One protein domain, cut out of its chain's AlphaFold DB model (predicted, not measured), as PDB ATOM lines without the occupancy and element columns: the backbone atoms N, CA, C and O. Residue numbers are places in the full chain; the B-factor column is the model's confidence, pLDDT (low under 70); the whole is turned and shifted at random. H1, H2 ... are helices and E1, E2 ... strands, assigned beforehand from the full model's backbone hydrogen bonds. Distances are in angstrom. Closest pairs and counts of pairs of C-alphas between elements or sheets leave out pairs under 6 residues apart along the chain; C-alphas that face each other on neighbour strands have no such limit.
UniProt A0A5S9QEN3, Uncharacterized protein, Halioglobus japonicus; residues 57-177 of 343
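What this domain is: This is residues 57 to 177 of the 343 residues of an uncharacterized protein of Halioglobus japonicus (UniProt A0A5S9QEN3). Five short strands curl into a small, incompletely closed barrel: the sheet E3 E2 E5 makes one part of its wall and the strand pair E1 E4 another, while the long stretch of residues 110 to 125, paired with E5 at one place and with E1 at another, leads across the open side between those two strands. The longest helix, H3, stands crosswise beyond one end of the strands with the short H2 packed on it; H1 covers E3 from outside, and H4 grazes the sheet. The printed part has 121 residues with four named helices and five named strands, in the order H1 E1 E2 E3 E4 E5 H2 H3 H4; both sheets are antiparallel throughout. The class is mixed, helices and strands, with under half of the residues in named elements. The whole is compact and rounded, with a radius of gyration of the C-alphas of 13.3 A and spans of 35 by 30 by 29 A.

Where its parts are: In the larger sheet, E3 is residues 87 to 90, 10.6 A long from first to last C-alpha; E2 is residues 81 to 84, 10.7 A; and E5 is residues 105 to 109, 14.1 A, ending with C-alpha 109 at (147.985, 149.241, 154.243). In the smaller sheet, E1 is residues 68 to 72, 13.8 A, and E4 is residues 96 to 99, 10.1 A. H1, residues 57 to 61, is 6.2 A long and begins with C-alpha 57 at (139.618, 157.981, 161.179). H2 is residues 126 to 129, 5.0 A; H3 is residues 134 to 147, 19.9 A. H4, residues 161 to 166, is 8.7 A long and ends with C-alpha 166 at (152.789, 156.587, 152.124).

How they stand to each other: The larger sheet has the order E3 E2 E5, with E3 and E5 as edge strands. E2 and E3 form a hairpin, antiparallel at 158 degrees, with N 84 and O 87 within hydrogen-bond range at 2.8 A. E2 and E5 are antiparallel at 161 degrees, with N 108 and O 81 at 2.7 A. E1 and E4 are antiparallel at 137 degrees, with N 97 and O 70 at 2.8 A. Between the two sheets, the closest C-alphas of E2 and E4 are those of Ser 84 and Tyr 99, 5.3 A apart. E1 is apart from E5. Residues 71 to 72 of E1 pair with residues 123 to 124, parallel. H1 is on the larger sheet, over E3, at a height over the sheet of 7.9 A; their closest C-alphas are those of Met 60 and Tyr 88, 5.3 A apart. H4 only grazes this sheet with its residues 161 to 166; the C-alphas of Val 109 and His 164, the closest of E5 and H4, are 5.1 A apart. H2 and H3 are not on the sheet. They touch, with the C-alphas of Pro 126 and Ala 137 closest at 4.7 A. H3 and H4 are close but not clearly touching, with the C-alphas of Leu 147 and Val 163 closest at 7.7 A. In H1, H3 and H4 every O i to N i+4 pair is within hydrogen-bond range, while H2 is too short for such a pair.

The domain as a whole: The two C-alphas farthest apart are those of Glu 65 and Ser 177, at 38.8 A. The printed part has no cut. The links from E5 to H2, 16 residues, and from H3 to H4, 13 residues, are long. The mean pLDDT of the printed part is 96.6, and no printed residue is under 70.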
ATOM      1  N   ALA A  57     140.004 157.572 159.831       92.19
ATOM      2  CA  ALA A  57     139.618 157.981 161.179       92.19
ATOM      3  C   ALA A  57     138.131 158.377 161.276       92.19
ATOM      4  O   ALA A  57     137.484 158.085 162.281       92.19
ATOM      5  N   GLU A  58     137.572 159.008 160.240       94.00
ATOM      6  CA  GLU A  58     136.141 159.325 160.181       94.00
ATOM      7  C   GLU A  58     135.289 158.063 160.007       94.00
ATOM      8  O   GLU A  58     134.263 157.942 160.671       94.00
ATOM      9  N   LEU A  59     135.739 157.096 159.196       94.62
ATOM     10  CA  LEU A  59     135.063 155.800 159.033       94.62
ATOM     11  C   LEU A  59     135.021 155.006 160.346       94.62
ATOM     12  O   LEU A  59     133.977 154.469 160.706       94.62
ATOM     13  N   MET A  60     136.129 154.996 161.091       94.31
ATOM     14  CA  MET A  60     136.218 154.419 162.437       94.31
ATOM     15  C   MET A  60     135.258 155.095 163.423       94.31
ATOM     16  O   MET A  60     134.617 154.425 164.223       94.31
ATOM     17  N   ALA A  61     135.153 156.426 163.379       94.88
ATOM     18  CA  ALA A  61     134.317 157.185 164.308       94.88
ATOM     19  C   ALA A  61     132.810 156.963 164.094       94.88
ATOM     20  O   ALA A  61     132.019 157.218 165.003       94.88
ATOM     21  N   SER A  62     132.411 156.513 162.902       94.25
ATOM     22  CA  SER A  62     131.031 156.167 162.562       94.25
ATOM     23  C   SER A  62     130.821 154.668 162.326       94.25
ATOM     24  O   SER A  62     129.823 154.306 161.701       94.25
ATOM     25  N   SER A  63     131.754 153.810 162.753       95.56
ATOM     26  CA  SER A  63     131.695 152.378 162.460       95.56
ATOM     27  C   SER A  63     130.583 151.678 163.243       95.56
ATOM     28  O   SER A  63     130.209 152.080 164.348       95.56
ATOM     29  N   ALA A  64     130.021 150.626 162.650       96.69
ATOM     30  CA  ALA A  64     129.147 149.712 163.377       96.69
ATOM     31  C   ALA A  64     129.958 148.913 164.414       96.69
ATOM     32  O   ALA A  64     131.143 148.661 164.213       96.69
ATOM     33  N   GLU A  65     129.324 148.485 165.506       96.75
ATOM     34  CA  GLU A  65     129.960 147.605 166.496       96.75
ATOM     35  C   GLU A  65     130.194 146.205 165.913       96.75
ATOM     36  O   GLU A  65     129.343 145.672 165.197       96.75
ATOM     37  N   ALA A  66     131.335 145.601 166.245       96.62
ATOM     38  CA  ALA A  66     131.613 144.211 165.907       96.62
ATOM     39  C   ALA A  66     130.793 143.263 166.795       96.62
ATOM     40  O   ALA A  66     130.593 143.530 167.982       96.62
ATOM     41  N   ASP A  67     130.359 142.131 166.245       96.44
ATOM     42  CA  ASP A  67     129.662 141.075 166.994       96.44
ATOM     43  C   ASP A  67     130.507 139.800 167.151       96.44
ATOM     44  O   ASP A  67     130.079 138.828 167.777       96.44
ATOM     45  N   SER A  68     131.719 139.791 166.593       97.50
ATOM     46  CA  SER A  68     132.695 138.707 166.693       97.50
ATOM     47  C   SER A  68     134.122 139.217 166.511       97.50
ATOM     48  O   SER A  68     134.345 140.360 166.109       97.50
ATOM     49  N   THR A  69     135.097 138.368 166.838       97.44
ATOM     50  CA  THR A  69     136.524 138.706 166.818       97.44
ATOM     51  C   THR A  69     137.357 137.606 166.177       97.44
ATOM     52  O   THR A  69     137.038 136.424 166.315       97.44
ATOM     53  N   GLY A  70     138.447 137.987 165.524       97.25
ATOM     54  CA  GLY A  70     139.470 137.072 165.021       97.25
ATOM     55  C   GLY A  70     140.863 137.662 165.213       97.25
ATOM     56  O   GLY A  70     141.002 138.778 165.709       97.25
ATOM     57  N   THR A  71     141.890 136.923 164.803       97.56
ATOM     58  CA  THR A  71     143.289 137.362 164.906       97.56
ATOM     59  C   THR A  71     144.006 137.186 163.569       97.56
ATOM     60  O   THR A  71     143.830 136.157 162.910       97.56
ATOM     61  N   VAL A  72     144.815 138.168 163.157       97.75
ATOM     62  CA  VAL A  72     145.690 138.067 161.973       97.75
ATOM     63  C   VAL A  72     147.058 137.513 162.371       97.75
ATOM     64  O   VAL A  72     147.666 138.003 163.322       97.75
ATOM     65  N   ILE A  73     147.539 136.496 161.646       94.38
ATOM     66  CA  ILE A  73     148.697 135.683 162.036       94.38
ATOM     67  C   ILE A  73     149.704 135.511 160.889       94.38
ATOM     68  O   ILE A  73     149.488 134.756 159.943       94.38
ATOM     69  N   ASP A  74     150.855 136.142 161.071       89.69
ATOM     70  CA  ASP A  74     152.187 135.862 160.528       89.69
ATOM     71  C   ASP A  74     153.161 136.377 161.606       89.69
ATOM     72  O   ASP A  74     153.778 137.416 161.435       89.69
ATOM     73  N   SER A  75     153.123 135.759 162.797       91.81
ATOM     74  CA  SER A  75     153.178 136.463 164.105       91.81
ATOM     75  C   SER A  75     151.981 137.407 164.311       91.81
ATOM     76  O   SER A  75     151.175 137.606 163.404       91.81
ATOM     77  N   ALA A  76     151.782 137.948 165.516       96.69
ATOM     78  CA  ALA A  76     150.713 138.926 165.743       96.69
ATOM     79  C   ALA A  76     150.910 140.139 164.816       96.69
ATOM     80  O   ALA A  76     151.941 140.805 164.901       96.69
ATOM     81  N   VAL A  77     149.949 140.418 163.926       98.50
ATOM     82  CA  VAL A  77     150.049 141.547 162.984       98.50
ATOM     83  C   VAL A  77     149.231 142.730 163.484       98.50
ATOM     84  O   VAL A  77     148.008 142.766 163.341       98.50
ATOM     85  N   SER A  78     149.914 143.722 164.039       98.69
ATOM     86  CA  SER A  78     149.333 144.944 164.594       98.69
ATOM     87  C   SER A  78     149.339 146.104 163.596       98.69
ATOM     88  O   SER A  78     150.203 146.200 162.720       98.69
ATOM     89  N   GLY A  79     148.371 147.009 163.734       98.50
ATOM     90  CA  GLY A  79     148.297 148.226 162.925       98.50
ATOM     91  C   GLY A  79     147.648 148.066 161.549       98.50
ATOM     92  O   GLY A  79     147.447 149.066 160.869       98.50
ATOM     93  N   LEU A  80     147.236 146.862 161.134       98.44
ATOM     94  CA  LEU A  80     146.504 146.686 159.878       98.44
ATOM     95  C   LEU A  80     145.130 147.346 159.963       98.44
ATOM     96  O   LEU A  80     144.339 147.043 160.853       98.44
ATOM     97  N   ARG A  81     144.813 148.196 158.985       98.62
ATOM     98  CA  ARG A  81     143.467 148.753 158.817       98.62
ATOM     99  C   ARG A  81     142.569 147.688 158.206       98.62
ATOM    100  O   ARG A  81     143.003 146.984 157.298       98.62
ATOM    101  N   TYR A  82     141.323 147.585 158.650       98.50
ATOM    102  CA  TYR A  82     140.381 146.615 158.101       98.50
ATOM    103  C   TYR A  82     138.950 147.135 158.023       98.50
ATOM    104  O   TYR A  82     138.585 148.126 158.664       98.50
ATOM    105  N   LYS A  83     138.145 146.439 157.217       98.00
ATOM    106  CA  LYS A  83     136.708 146.668 157.055       98.00
ATOM    107  C   LYS A  83     135.958 145.337 157.029       98.00
ATOM    108  O   LYS A  83     136.345 144.444 156.281       98.00
ATOM    109  N   SER A  84     134.862 145.242 157.783       97.88
ATOM    110  CA  SER A  84     133.878 144.155 157.716       97.88
ATOM    111  C   SER A  84     132.465 144.730 157.672       97.88
ATOM    112  O   SER A  84     131.990 145.281 158.661       97.88
ATOM    113  N   GLY A  85     131.793 144.667 156.518       95.94
ATOM    114  CA  GLY A  85     130.510 145.357 156.335       95.94
ATOM    115  C   GLY A  85     130.642 146.856 156.635       95.94
ATOM    116  O   GLY A  85     131.493 147.521 156.057       95.94
ATOM    117  N   GLU A  86     129.858 147.395 157.568       96.12
ATOM    118  CA  GLU A  86     129.975 148.794 158.032       96.12
ATOM    119  C   GLU A  86     130.880 148.958 159.275       96.12
ATOM    120  O   GLU A  86     130.977 150.046 159.850       96.12
ATOM    121  N   HIS A  87     131.546 147.887 159.715       97.88
ATOM    122  CA  HIS A  87     132.563 147.935 160.762       97.88
ATOM    123  C   HIS A  87     133.938 148.249 160.162       97.88
ATOM    124  O   HIS A  87     134.341 147.684 159.144       97.88
ATOM    125  N   TYR A  88     134.671 149.138 160.824       98.38
ATOM    126  CA  TYR A  88     136.027 149.545 160.476       98.38
ATOM    127  C   TYR A  88     136.887 149.439 161.728       98.38
ATOM    128  O   TYR A  88     136.416 149.776 162.820       98.38
ATOM    129  N   GLY A  89     138.133 149.000 161.564       98.25
ATOM    130  CA  GLY A  89     139.041 148.801 162.687       98.25
ATOM    131  C   GLY A  89     140.523 148.849 162.329       98.25
ATOM    132  O   GLY A  89     140.909 148.919 161.163       98.25
ATOM    133  N   ILE A  90     141.360 148.815 163.366       98.56
ATOM    134  CA  ILE A  90     142.809 148.606 163.268       98.56
ATOM    135  C   ILE A  90     143.151 147.406 164.145       98.56
ATOM    136  O   ILE A  90     142.598 147.300 165.243       98.56
ATOM    137  N   THR A  91     143.990 146.486 163.666       98.62
ATOM    138  CA  THR A  91     144.405 145.339 164.483       98.62
ATOM    139  C   THR A  91     145.204 145.806 165.695       98.62
ATOM    140  O   THR A  91     146.051 146.699 165.588       98.62
ATOM    141  N   ASP A  92     144.923 145.225 166.859       98.44
ATOM    142  CA  ASP A  92     145.635 145.565 168.092       98.44
ATOM    143  C   ASP A  92     147.039 144.929 168.155       98.44
ATOM    144  O   ASP A  92     147.504 144.301 167.205       98.44
ATOM    145  N   SER A  93     147.738 145.102 169.280       97.25
ATOM    146  CA  SER A  93     149.095 144.572 169.484       97.25
ATOM    147  C   SER A  93     149.192 143.045 169.443       97.25
ATOM    148  O   SER A  93     150.278 142.519 169.237       97.25
ATOM    149  N   GLU A  94     148.087 142.336 169.658       96.88
ATOM    150  CA  GLU A  94     148.014 140.873 169.577       96.88
ATOM    151  C   GLU A  94     147.483 140.413 168.207       96.88
ATOM    152  O   GLU A  94     147.354 139.217 167.952       96.88
ATOM    153  N   GLY A  95     147.215 141.356 167.298       97.94
ATOM    154  CA  GLY A  95     146.671 141.106 165.969       97.94
ATOM    155  C   GLY A  95     145.158 140.900 165.951       97.94
ATOM    156  O   GLY A  95     144.627 140.449 164.931       97.94
ATOM    157  N   ASN A  96     144.448 141.198 167.044       98.44
ATOM    158  CA  ASN A  96     143.004 140.998 167.114       98.44
ATOM    159  C   ASN A  96     142.260 142.036 166.269       98.44
ATOM    160  O   ASN A  96     142.623 143.214 166.224       98.44
ATOM    161  N   PHE A  97     141.169 141.602 165.644       98.50
ATOM    162  CA  PHE A  97     140.231 142.442 164.908       98.50
ATOM    163  C   PHE A  97     138.784 142.071 165.239       98.50
ATOM    164  O   PHE A  97     138.482 140.920 165.561       98.50
ATOM    165  N   GLY A  98     137.884 143.047 165.133       98.00
ATOM    166  CA  GLY A  98     136.440 142.846 165.175       98.00
ATOM    167  C   GLY A  98     135.865 142.625 163.778       98.00
ATOM    168  O   GLY A  98     136.385 143.133 162.785       98.00
ATOM    169  N   TYR A  99     134.782 141.867 163.677       97.94
ATOM    170  CA  TYR A  99     134.029 141.714 162.434       97.94
ATOM    171  C   TYR A  99     132.534 141.540 162.706       97.94
ATOM    172  O   TYR A  99     132.123 141.286 163.841       97.94
ATOM    173  N   ILE A 100     131.733 141.698 161.651       97.00
ATOM    174  CA  ILE A 100     130.292 141.428 161.659       97.00
ATOM    175  C   ILE A 100     130.065 140.046 161.040       97.00
ATOM    176  O   ILE A 100     130.507 139.786 159.918       97.00
ATOM    177  N   GLN A 101     129.391 139.139 161.748       94.62
ATOM    178  CA  GLN A 101     129.104 137.798 161.232       94.62
ATOM    179  C   GLN A 101     128.319 137.851 159.914       94.62
ATOM    180  O   GLN A 101     127.298 138.524 159.793       94.62
ATOM    181  N   GLY A 102     128.778 137.075 158.930       94.56
ATOM    182  CA  GLY A 102     128.169 137.001 157.598       94.56
ATOM    183  C   GLY A 102     128.640 138.082 156.618       94.56
ATOM    184  O   GLY A 102     128.368 137.953 155.427       94.56
ATOM    185  N   GLU A 103     129.376 139.093 157.083       97.44
ATOM    186  CA  GLU A 103     130.047 140.074 156.227       97.44
ATOM    187  C   GLU A 103     131.488 139.639 155.939       97.44
ATOM    188  O   GLU A 103     132.159 139.037 156.780       97.44
ATOM    189  N   THR A 104     132.003 139.973 154.755       97.56
ATOM    190  CA  THR A 104     133.412 139.716 154.420       97.56
ATOM    191  C   THR A 104     134.340 140.675 155.157       97.56
ATOM    192  O   THR A 104     133.976 141.830 155.370       97.56
ATOM    193  N   ILE A 105     135.554 140.230 155.480       98.19
ATOM    194  CA  ILE A 105     136.633 141.049 156.045       98.19
ATOM    195  C   ILE A 105     137.692 141.351 154.974       98.19
ATOM    196  O   ILE A 105     138.061 140.482 154.182       98.19
ATOM    197  N   GLU A 106     138.183 142.589 154.959       98.38
ATOM    198  CA  GLU A 106     139.265 143.063 154.091       98.38
ATOM    199  C   GLU A 106     140.314 143.818 154.911       98.38
ATOM    200  O   GLU A 106     139.949 144.621 155.770       98.38
ATOM    201  N   PHE A 107     141.599 143.604 154.615       98.75
ATOM    202  CA  PHE A 107     142.728 144.253 155.293       98.75
ATOM    203  C   PHE A 107     143.499 145.174 154.347       98.75
ATOM    204  O   PHE A 107     143.577 144.926 153.142       98.75
ATOM    205  N   PHE A 108     144.096 146.233 154.893       98.62
ATOM    206  CA  PHE A 108     144.699 147.316 154.124       98.62
ATOM    207  C   PHE A 108     145.958 147.882 154.781       98.62
ATOM    208  O   PHE A 108     146.037 148.026 156.002       98.62
ATOM    209  N   VAL A 109     146.888 148.320 153.932       98.56
ATOM    210  CA  VAL A 109     147.985 149.241 154.243       98.56
ATOM    211  C   VAL A 109     147.865 150.439 153.302       98.56
ATOM    212  O   VAL A 109     148.100 150.323 152.104       98.56
ATOM    213  N   GLY A 110     147.454 151.597 153.820       96.69
ATOM    214  CA  GLY A 110     147.002 152.727 152.995       96.69
ATOM    215  C   GLY A 110     145.931 152.296 151.985       96.69
ATOM    216  O   GLY A 110     144.919 151.717 152.374       96.69
ATOM    217  N   GLY A 111     146.186 152.528 150.693       96.75
ATOM    218  CA  GLY A 111     145.343 152.058 149.587       96.75
ATOM    219  C   GLY A 111     145.619 150.616 149.138       96.75
ATOM    220  O   GLY A 111     144.869 150.072 148.324       96.75
ATOM    221  N   ILE A 112     146.673 149.976 149.654       98.50
ATOM    222  CA  ILE A 112     147.054 148.611 149.287       98.50
ATOM    223  C   ILE A 112     146.195 147.630 150.079       98.50
ATOM    224  O   ILE A 112     146.339 147.498 151.290       98.50
ATOM    225  N   ARG A 113     145.335 146.896 149.381       98.38
ATOM    226  CA  ARG A 113     144.578 145.784 149.957       98.38
ATOM    227  C   ARG A 113     145.467 144.552 150.125       98.38
ATOM    228  O   ARG A 113     146.120 144.143 149.171       98.38
ATOM    229  N   ILE A 114     145.474 143.962 151.314       98.38
ATOM    230  CA  ILE A 114     146.299 142.804 151.667       98.38
ATOM    231  C   ILE A 114     145.506 141.521 151.410       98.38
ATOM    232  O   ILE A 114     144.765 141.051 152.269       98.38
ATOM    233  N   GLY A 115     145.669 140.966 150.207       96.88
ATOM    234  CA  GLY A 115     144.992 139.741 149.778       96.88
ATOM    235  C   GLY A 115     143.525 139.938 149.395       96.88
ATOM    236  O   GLY A 115     143.124 141.023 148.964       96.88
ATOM    237  N   ASP A 116     142.755 138.860 149.493       97.00
ATOM    238  CA  ASP A 116     141.344 138.750 149.136       97.00
ATOM    239  C   ASP A 116     140.398 139.213 150.253       97.00
ATOM    240  O   ASP A 116     140.760 139.295 151.423       97.00
ATOM    241  N   ALA A 117     139.149 139.491 149.869       97.31
ATOM    242  CA  ALA A 117     138.046 139.630 150.811       97.31
ATOM    243  C   ALA A 117     137.627 138.215 151.155       97.31
ATOM    244  O   ALA A 117     137.331 137.430 150.249       97.31
ATOM    245  N   ILE A 118     137.595 137.902 152.438       96.94
ATOM    246  CA  ILE A 118     137.318 136.547 152.900       96.94
ATOM    247  C   ILE A 118     136.150 136.553 153.871       96.94
ATOM    248  O   ILE A 118     135.834 137.571 154.487       96.94
ATOM    249  N   GLU A 119     135.512 135.402 154.029       95.75
ATOM    250  CA  GLU A 119     134.683 135.180 155.207       95.75
ATOM    251  C   GLU A 119     135.603 135.153 156.440       95.75
ATOM    252  O   GLU A 119     136.627 134.458 156.419       95.75
ATOM    253  N   PRO A 120     135.299 135.929 157.493       89.50
ATOM    254  CA  PRO A 120     136.147 135.983 158.670       89.50
ATOM    255  C   PRO A 120     136.169 134.622 159.366       89.50
ATOM    256  O   PRO A 120     135.137 134.020 159.660       89.50
ATOM    257  N   VAL A 121     137.379 134.155 159.655       91.38
ATOM    258  CA  VAL A 121     137.654 132.963 160.458       91.38
ATOM    259  C   VAL A 121     138.407 133.374 161.720       91.38
ATOM    260  O   VAL A 121     139.004 134.448 161.770       91.38
ATOM    261  N   ALA A 122     138.414 132.514 162.742       90.69
ATOM    262  CA  ALA A 122     139.051 132.821 164.027       90.69
ATOM    263  C   ALA A 122     140.537 133.215 163.893       90.69
ATOM    264  O   ALA A 122     141.039 134.021 164.671       90.69
ATOM    265  N   ARG A 123     141.238 132.650 162.902       94.06
ATOM    266  CA  ARG A 123     142.648 132.922 162.609       94.06
ATOM    267  C   ARG A 123     142.812 133.180 161.121       94.06
ATOM    268  O   ARG A 123     142.608 132.273 160.321       94.06
ATOM    269  N   VAL A 124     143.181 134.402 160.764       97.19
ATOM    270  CA  VAL A 124     143.441 134.813 159.383       97.19
ATOM    271  C   VAL A 124     144.947 134.852 159.174       97.19
ATOM    272  O   VAL A 124     145.634 135.675 159.765       97.19
ATOM    273  N   THR A 125     145.484 133.973 158.341       97.06
ATOM    274  CA  THR A 125     146.898 133.978 157.953       97.06
ATOM    275  C   THR A 125     147.037 134.491 156.514       97.06
ATOM    276  O   THR A 125     146.040 134.590 155.784       97.06
ATOM    277  N   PRO A 126     148.263 134.767 156.033       97.50
ATOM    278  CA  PRO A 126     148.505 135.001 154.612       97.50
ATOM    279  C   PRO A 126     147.930 133.912 153.690       97.50
ATOM    280  O   PRO A 126     147.637 134.197 152.532       97.50
ATOM    281  N   TYR A 127     147.747 132.677 154.175       96.50
ATOM    282  CA  TYR A 127     147.146 131.589 153.402       96.50
ATOM    283  C   TYR A 127     145.644 131.786 153.157       96.50
ATOM    284  O   TYR A 127     145.189 131.603 152.025       96.50
ATOM    285  N   GLU A 128     144.883 132.198 154.174       96.62
ATOM    286  CA  GLU A 128     143.461 132.534 154.039       96.62
ATOM    287  C   GLU A 128     143.279 133.753 153.142       96.62
ATOM    288  O   GLU A 128     142.482 133.702 152.208       96.62
ATOM    289  N   LEU A 129     144.076 134.808 153.354       97.81
ATOM    290  CA  LEU A 129     144.057 136.021 152.525       97.81
ATOM    291  C   LEU A 129     144.424 135.752 151.061       97.81
ATOM    292  O   LEU A 129     144.125 136.555 150.186       97.81
ATOM    293  N   ALA A 130     145.077 134.630 150.778       97.00
ATOM    294  CA  ALA A 130     145.415 134.194 149.432       97.00
ATOM    295  C   ALA A 130     144.415 133.189 148.841       97.00
ATOM    296  O   ALA A 130     144.724 132.553 147.827       97.00
ATOM    297  N   SER A 131     143.271 132.958 149.494       95.44
ATOM    298  CA  SER A 131     142.299 131.930 149.101       95.44
ATOM    299  C   SER A 131     142.949 130.544 148.913       95.44
ATOM    300  O   SER A 131     142.591 129.770 148.021       95.44
ATOM    301  N   GLY A 132     143.963 130.236 149.731       93.94
ATOM    302  CA  GLY A 132     144.727 128.989 149.693       93.94
ATOM    303  C   GLY A 132     145.809 128.888 148.607       93.94
ATOM    304  O   GLY A 132     146.446 127.833 148.482       93.94
ATOM    305  N   ASN A 133     146.056 129.949 147.828       94.88
ATOM    306  CA  ASN A 133     147.165 130.002 146.875       94.88
ATOM    307  C   ASN A 133     148.495 130.240 147.609       94.88
ATOM    308  O   ASN A 133     148.729 131.296 148.188       94.88
ATOM    309  N   THR A 134     149.406 129.267 147.557       92.38
ATOM    310  CA  THR A 134     150.679 129.334 148.291       92.38
ATOM    311  C   THR A 134     151.646 130.404 147.780       92.38
ATOM    312  O   THR A 134     152.463 130.886 148.557       92.38
ATOM    313  N   GLU A 135     151.599 130.759 146.493       91.56
ATOM    314  CA  GLU A 135     152.469 131.792 145.912       91.56
ATOM    315  C   GLU A 135     151.998 133.188 146.330       91.56
ATOM    316  O   GLU A 135     152.784 133.977 146.853       91.56
ATOM    317  N   THR A 136     150.694 133.446 146.218       95.19
ATOM    318  CA  THR A 136     150.073 134.678 146.716       95.19
ATOM    319  C   THR A 136     150.264 134.822 148.230       95.19
ATOM    320  O   THR A 136     150.659 135.889 148.691       95.19
ATOM    321  N   ALA A 137     150.075 133.745 149.005       95.88
ATOM    322  CA  ALA A 137     150.279 133.749 150.459       95.88
ATOM    323  C   ALA A 137     151.713 134.132 150.832       95.88
ATOM    324  O   ALA A 137     151.947 134.941 151.728       95.88
ATOM    325  N   MET A 138     152.685 133.582 150.105       94.38
ATOM    326  CA  MET A 138     154.093 133.912 150.279       94.38
ATOM    327  C   MET A 138     154.370 135.384 149.954       94.38
ATOM    328  O   MET A 138     155.107 136.035 150.686       94.38
ATOM    329  N   ASN A 139     153.767 135.936 148.902       95.94
ATOM    330  CA  ASN A 139     153.918 137.349 148.555       95.94
ATOM    331  C   ASN A 139     153.294 138.284 149.604       95.94
ATOM    332  O   ASN A 139     153.890 139.312 149.931       95.94
ATOM    333  N   ILE A 140     152.148 137.905 150.181       98.12
ATOM    334  CA  ILE A 140     151.529 138.619 151.308       98.12
ATOM    335  C   ILE A 140     152.468 138.610 152.520       98.12
ATOM    336  O   ILE A 140     152.809 139.680 153.026       98.12
ATOM    337  N   ALA A 141     152.958 137.432 152.923       97.56
ATOM    338  CA  ALA A 141     153.887 137.277 154.046       97.56
ATOM    339  C   ALA A 141     155.169 138.106 153.855       97.56
ATOM    340  O   ALA A 141     155.598 138.829 154.752       97.56
ATOM    341  N   ARG A 142     155.751 138.081 152.644       96.50
ATOM    342  CA  ARG A 142     156.939 138.885 152.305       96.50
ATOM    343  C   ARG A 142     156.703 140.370 152.543       96.50
ATOM    344  O   ARG A 142     157.584 141.025 153.088       96.50
ATOM    345  N   VAL A 143     155.558 140.910 152.124       98.06
ATOM    346  CA  VAL A 143     155.257 142.336 152.310       98.06
ATOM    347  C   VAL A 143     155.022 142.655 153.775       98.06
ATOM    348  O   VAL A 143     155.683 143.560 154.272       98.06
ATOM    349  N   LEU A 144     154.156 141.911 154.471       98.62
ATOM    350  CA  LEU A 144     153.845 142.177 155.880       98.62
ATOM    351  C   LEU A 144     155.109 142.177 156.744       98.62
ATOM    352  O   LEU A 144     155.388 143.169 157.409       98.62
ATOM    353  N   GLN A 145     155.930 141.132 156.637       98.44
ATOM    354  CA  GLN A 145     157.176 141.025 157.398       98.44
ATOM    355  C   GLN A 145     158.232 142.060 156.985       98.44
ATOM    356  O   GLN A 145     159.078 142.431 157.787       98.44
ATOM    357  N   THR A 146     158.222 142.539 155.733       98.06
ATOM    358  CA  THR A 146     159.164 143.593 155.312       98.06
ATOM    359  C   THR A 146     158.731 144.976 155.799       98.06
ATOM    360  O   THR A 146     159.583 145.830 156.040       98.06
ATOM    361  N   LEU A 147     157.420 145.215 155.900       98.62
ATOM    362  CA  LEU A 147     156.836 146.471 156.377       98.62
ATOM    363  C   LEU A 147     156.863 146.616 157.898       98.62
ATOM    364  O   LEU A 147     156.528 147.691 158.395       98.62
ATOM    365  N   ASP A 148     157.261 145.565 158.603       98.75
ATOM    366  CA  ASP A 148     157.457 145.589 160.037       98.75
ATOM    367  C   ASP A 148     158.374 146.751 160.474       98.75
ATOM    368  O   ASP A 148     159.360 147.103 159.808       98.75
ATOM    369  N   ASN A 149     157.988 147.410 161.567       98.62
ATOM    370  CA  ASN A 149     158.501 148.727 161.924       98.62
ATOM    371  C   ASN A 149     159.995 148.680 162.298       98.62
ATOM    372  O   ASN A 149     160.792 149.511 161.840       98.62
ATOM    373  N   ASP A 150     160.385 147.685 163.090       98.31
ATOM    374  CA  ASP A 150     161.768 147.427 163.500       98.31
ATOM    375  C   ASP A 150     162.452 146.337 162.648       98.31
ATOM    376  O   ASP A 150     163.684 146.252 162.639       98.31
ATOM    377  N   ALA A 151     161.674 145.626 161.822       97.44
ATOM    378  CA  ALA A 151     162.077 144.505 160.974       97.44
ATOM    379  C   ALA A 151     162.602 143.297 161.737       97.44
ATOM    380  O   ALA A 151     163.534 142.615 161.286       97.44
ATOM    381  N   ASP A 152     161.970 143.046 162.871       97.50
ATOM    382  CA  ASP A 152     162.103 141.837 163.650       97.50
ATOM    383  C   ASP A 152     160.724 141.170 163.808       97.50
ATOM    384  O   ASP A 152     160.102 141.250 164.867       97.50
ATOM    385  N   PRO A 153     160.252 140.437 162.778       96.62
ATOM    386  CA  PRO A 153     158.915 139.849 162.796       96.62
ATOM    387  C   PRO A 153     158.737 138.770 163.887       96.62
ATOM    388  O   PRO A 153     157.603 138.389 164.201       96.62
ATOM    389  N   GLU A 154     159.832 138.293 164.504       94.62
ATOM    390  CA  GLU A 154     159.795 137.340 165.623       94.62
ATOM    391  C   GLU A 154     159.145 137.941 166.880       94.62
ATOM    392  O   GLU A 154     158.622 137.197 167.712       94.62
ATOM    393  N   ASN A 155     159.150 139.271 167.030       95.25
ATOM    394  CA  ASN A 155     158.562 139.964 168.179       95.25
ATOM    395  C   ASN A 155     157.130 140.490 167.922       95.25
ATOM    396  O   ASN A 155     156.536 141.134 168.792       95.25
ATOM    397  N   GLY A 156     156.558 140.145 166.764       97.19
ATOM    398  CA  GLY A 156     155.321 140.704 166.229       97.19
ATOM    399  C   GLY A 156     155.588 141.450 164.923       97.19
ATOM    400  O   GLY A 156     156.723 141.753 164.593       97.19
ATOM    401  N   ILE A 157     154.536 141.733 164.158       98.69
ATOM    402  CA  ILE A 157     154.621 142.598 162.977       98.69
ATOM    403  C   ILE A 157     153.857 143.877 163.284       98.69
ATOM    404  O   ILE A 157     152.655 143.840 163.559       98.69
ATOM    405  N   GLN A 158     154.529 145.020 163.211       98.69
ATOM    406  CA  GLN A 158     153.908 146.323 163.414       98.69
ATOM    407  C   GLN A 158     153.884 147.141 162.126       98.69
ATOM    408  O   GLN A 158     154.917 147.594 161.636       98.69
ATOM    409  N   ILE A 159     152.678 147.434 161.635       98.62
ATOM    410  CA  ILE A 159     152.475 148.382 160.537       98.62
ATOM    411  C   ILE A 159     152.148 149.757 161.121       98.62
ATOM    412  O   ILE A 159     151.102 149.961 161.735       98.62
ATOM    413  N   ASN A 160     153.054 150.719 160.950       97.75
ATOM    414  CA  ASN A 160     152.885 152.057 161.517       97.75
ATOM    415  C   ASN A 160     152.057 152.991 160.600       97.75
ATOM    416  O   ASN A 160     151.973 152.806 159.383       97.75
ATOM    417  N   ASP A 161     151.478 154.055 161.166       97.81
ATOM    418  CA  ASP A 161     150.655 155.014 160.411       97.81
ATOM    419  C   ASP A 161     151.407 155.728 159.274       97.81
ATOM    420  O   ASP A 161     150.800 156.122 158.276       97.81
ATOM    421  N   ALA A 162     152.724 155.910 159.397       98.19
ATOM    422  CA  ALA A 162     153.522 156.565 158.365       98.19
ATOM    423  C   ALA A 162     153.603 155.709 157.090       98.19
ATOM    424  O   ALA A 162     153.489 156.248 155.986       98.19
ATOM    425  N   VAL A 163     153.694 154.382 157.237       98.56
ATOM    426  CA  VAL A 163     153.584 153.425 156.129       98.56
ATOM    427  C   VAL A 163     152.196 153.499 155.490       98.56
ATOM    428  O   VAL A 163     152.106 153.577 154.265       98.56
ATOM    429  N   HIS A 164     151.117 153.560 156.282       98.44
ATOM    430  CA  HIS A 164     149.765 153.734 155.732       98.44
ATOM    431  C   HIS A 164     149.633 155.013 154.902       98.44
ATOM    432  O   HIS A 164     149.083 154.978 153.806       98.44
ATOM    433  N   ASN A 165     150.151 156.132 155.409       97.44
ATOM    434  CA  ASN A 165     150.071 157.417 154.717       97.44
ATOM    435  C   ASN A 165     150.857 157.409 153.400       97.44
ATOM    436  O   ASN A 165     150.390 157.963 152.408       97.44
ATOM    437  N   LEU A 166     152.029 156.763 153.365       97.81
ATOM    438  CA  LEU A 166     152.789 156.587 152.124       97.81
ATOM    439  C   LEU A 166     152.101 155.640 151.144       97.81
ATOM    440  O   LEU A 166     152.206 155.841 149.939       97.81
ATOM    441  N   ALA A 167     151.407 154.617 151.636       98.06
ATOM    442  CA  ALA A 167     150.702 153.647 150.806       98.06
ATOM    443  C   ALA A 167     149.350 154.155 150.271       98.06
ATOM    444  O   ALA A 167     148.686 153.445 149.513       98.06
ATOM    445  N   GLU A 168     148.917 155.361 150.639       96.50
ATOM    446  CA  GLU A 168     147.656 155.942 150.176       96.50
ATOM    447  C   GLU A 168     147.628 156.083 148.644       96.50
ATOM    448  O   GLU A 168     148.588 156.537 148.016       96.50
ATOM    449  N   GLY A 169     146.529 155.650 148.020       94.94
ATOM    450  CA  GLY A 169     146.386 155.632 146.559       94.94
ATOM    451  C   GLY A 169     147.309 154.660 145.805       94.94
ATOM    452  O   GLY A 169     147.282 154.650 144.572       94.94
ATOM    453  N   LYS A 170     148.110 153.841 146.499       97.19
ATOM    454  CA  LYS A 170     148.934 152.786 145.890       97.19
ATOM    455  C   LYS A 170     148.180 151.458 145.879       97.19
ATOM    456  O   LYS A 170     147.339 151.202 146.730       97.19
ATOM    457  N   THR A 171     148.512 150.592 144.929       96.62
ATOM    458  CA  THR A 171     147.940 149.244 144.803       96.62
ATOM    459  C   THR A 171     149.048 148.225 144.585       96.62
ATOM    460  O   THR A 171     150.051 148.548 143.948       96.62
ATOM    461  N   LEU A 172     148.843 146.992 145.041       96.56
ATOM    462  CA  LEU A 172     149.770 145.888 144.822       96.56
ATOM    463  C   LEU A 172     148.993 144.612 144.487       96.56
ATOM    464  O   LEU A 172     148.089 144.229 145.224       96.56
ATOM    465  N   ASP A 173     149.343 143.968 143.375       96.31
ATOM    466  CA  ASP A 173     148.770 142.684 142.963       96.31
ATOM    467  C   ASP A 173     149.655 141.532 143.458       96.31
ATOM    468  O   ASP A 173     150.734 141.285 142.916       96.31
ATOM    469  N   PHE A 174     149.194 140.817 144.486       96.56
ATOM    470  CA  PHE A 174     149.917 139.704 145.108       96.56
ATOM    471  C   PHE A 174     149.966 138.422 144.264       96.56
ATOM    472  O   PHE A 174     150.811 137.566 144.532       96.56
ATOM    473  N   GLY A 175     149.099 138.291 143.254       94.69
ATOM    474  CA  GLY A 175     149.061 137.147 142.334       94.69
ATOM    475  C   GLY A 175     149.675 137.429 140.959       94.69
ATOM    476  O   GLY A 175     149.688 136.546 140.100       94.69
ATOM    477  N   GLY A 176     150.151 138.655 140.722       91.81
ATOM    478  CA  GLY A 176     150.723 139.070 139.445       91.81
ATOM    479  C   GLY A 176     152.090 138.438 139.148       91.81
ATOM    480  O   GLY A 176     152.777 137.930 140.023       91.81
ATOM    481  N   SER A 177     152.554 138.523 137.901       86.44
ATOM    482  CA  SER A 177     153.860 137.973 137.485       86.44
ATOM    483  C   SER A 177     155.060 138.889 137.774       86.44
ATOM    484  O   SER A 177     156.173 138.586 137.356       86.44
TER     485      SER A 177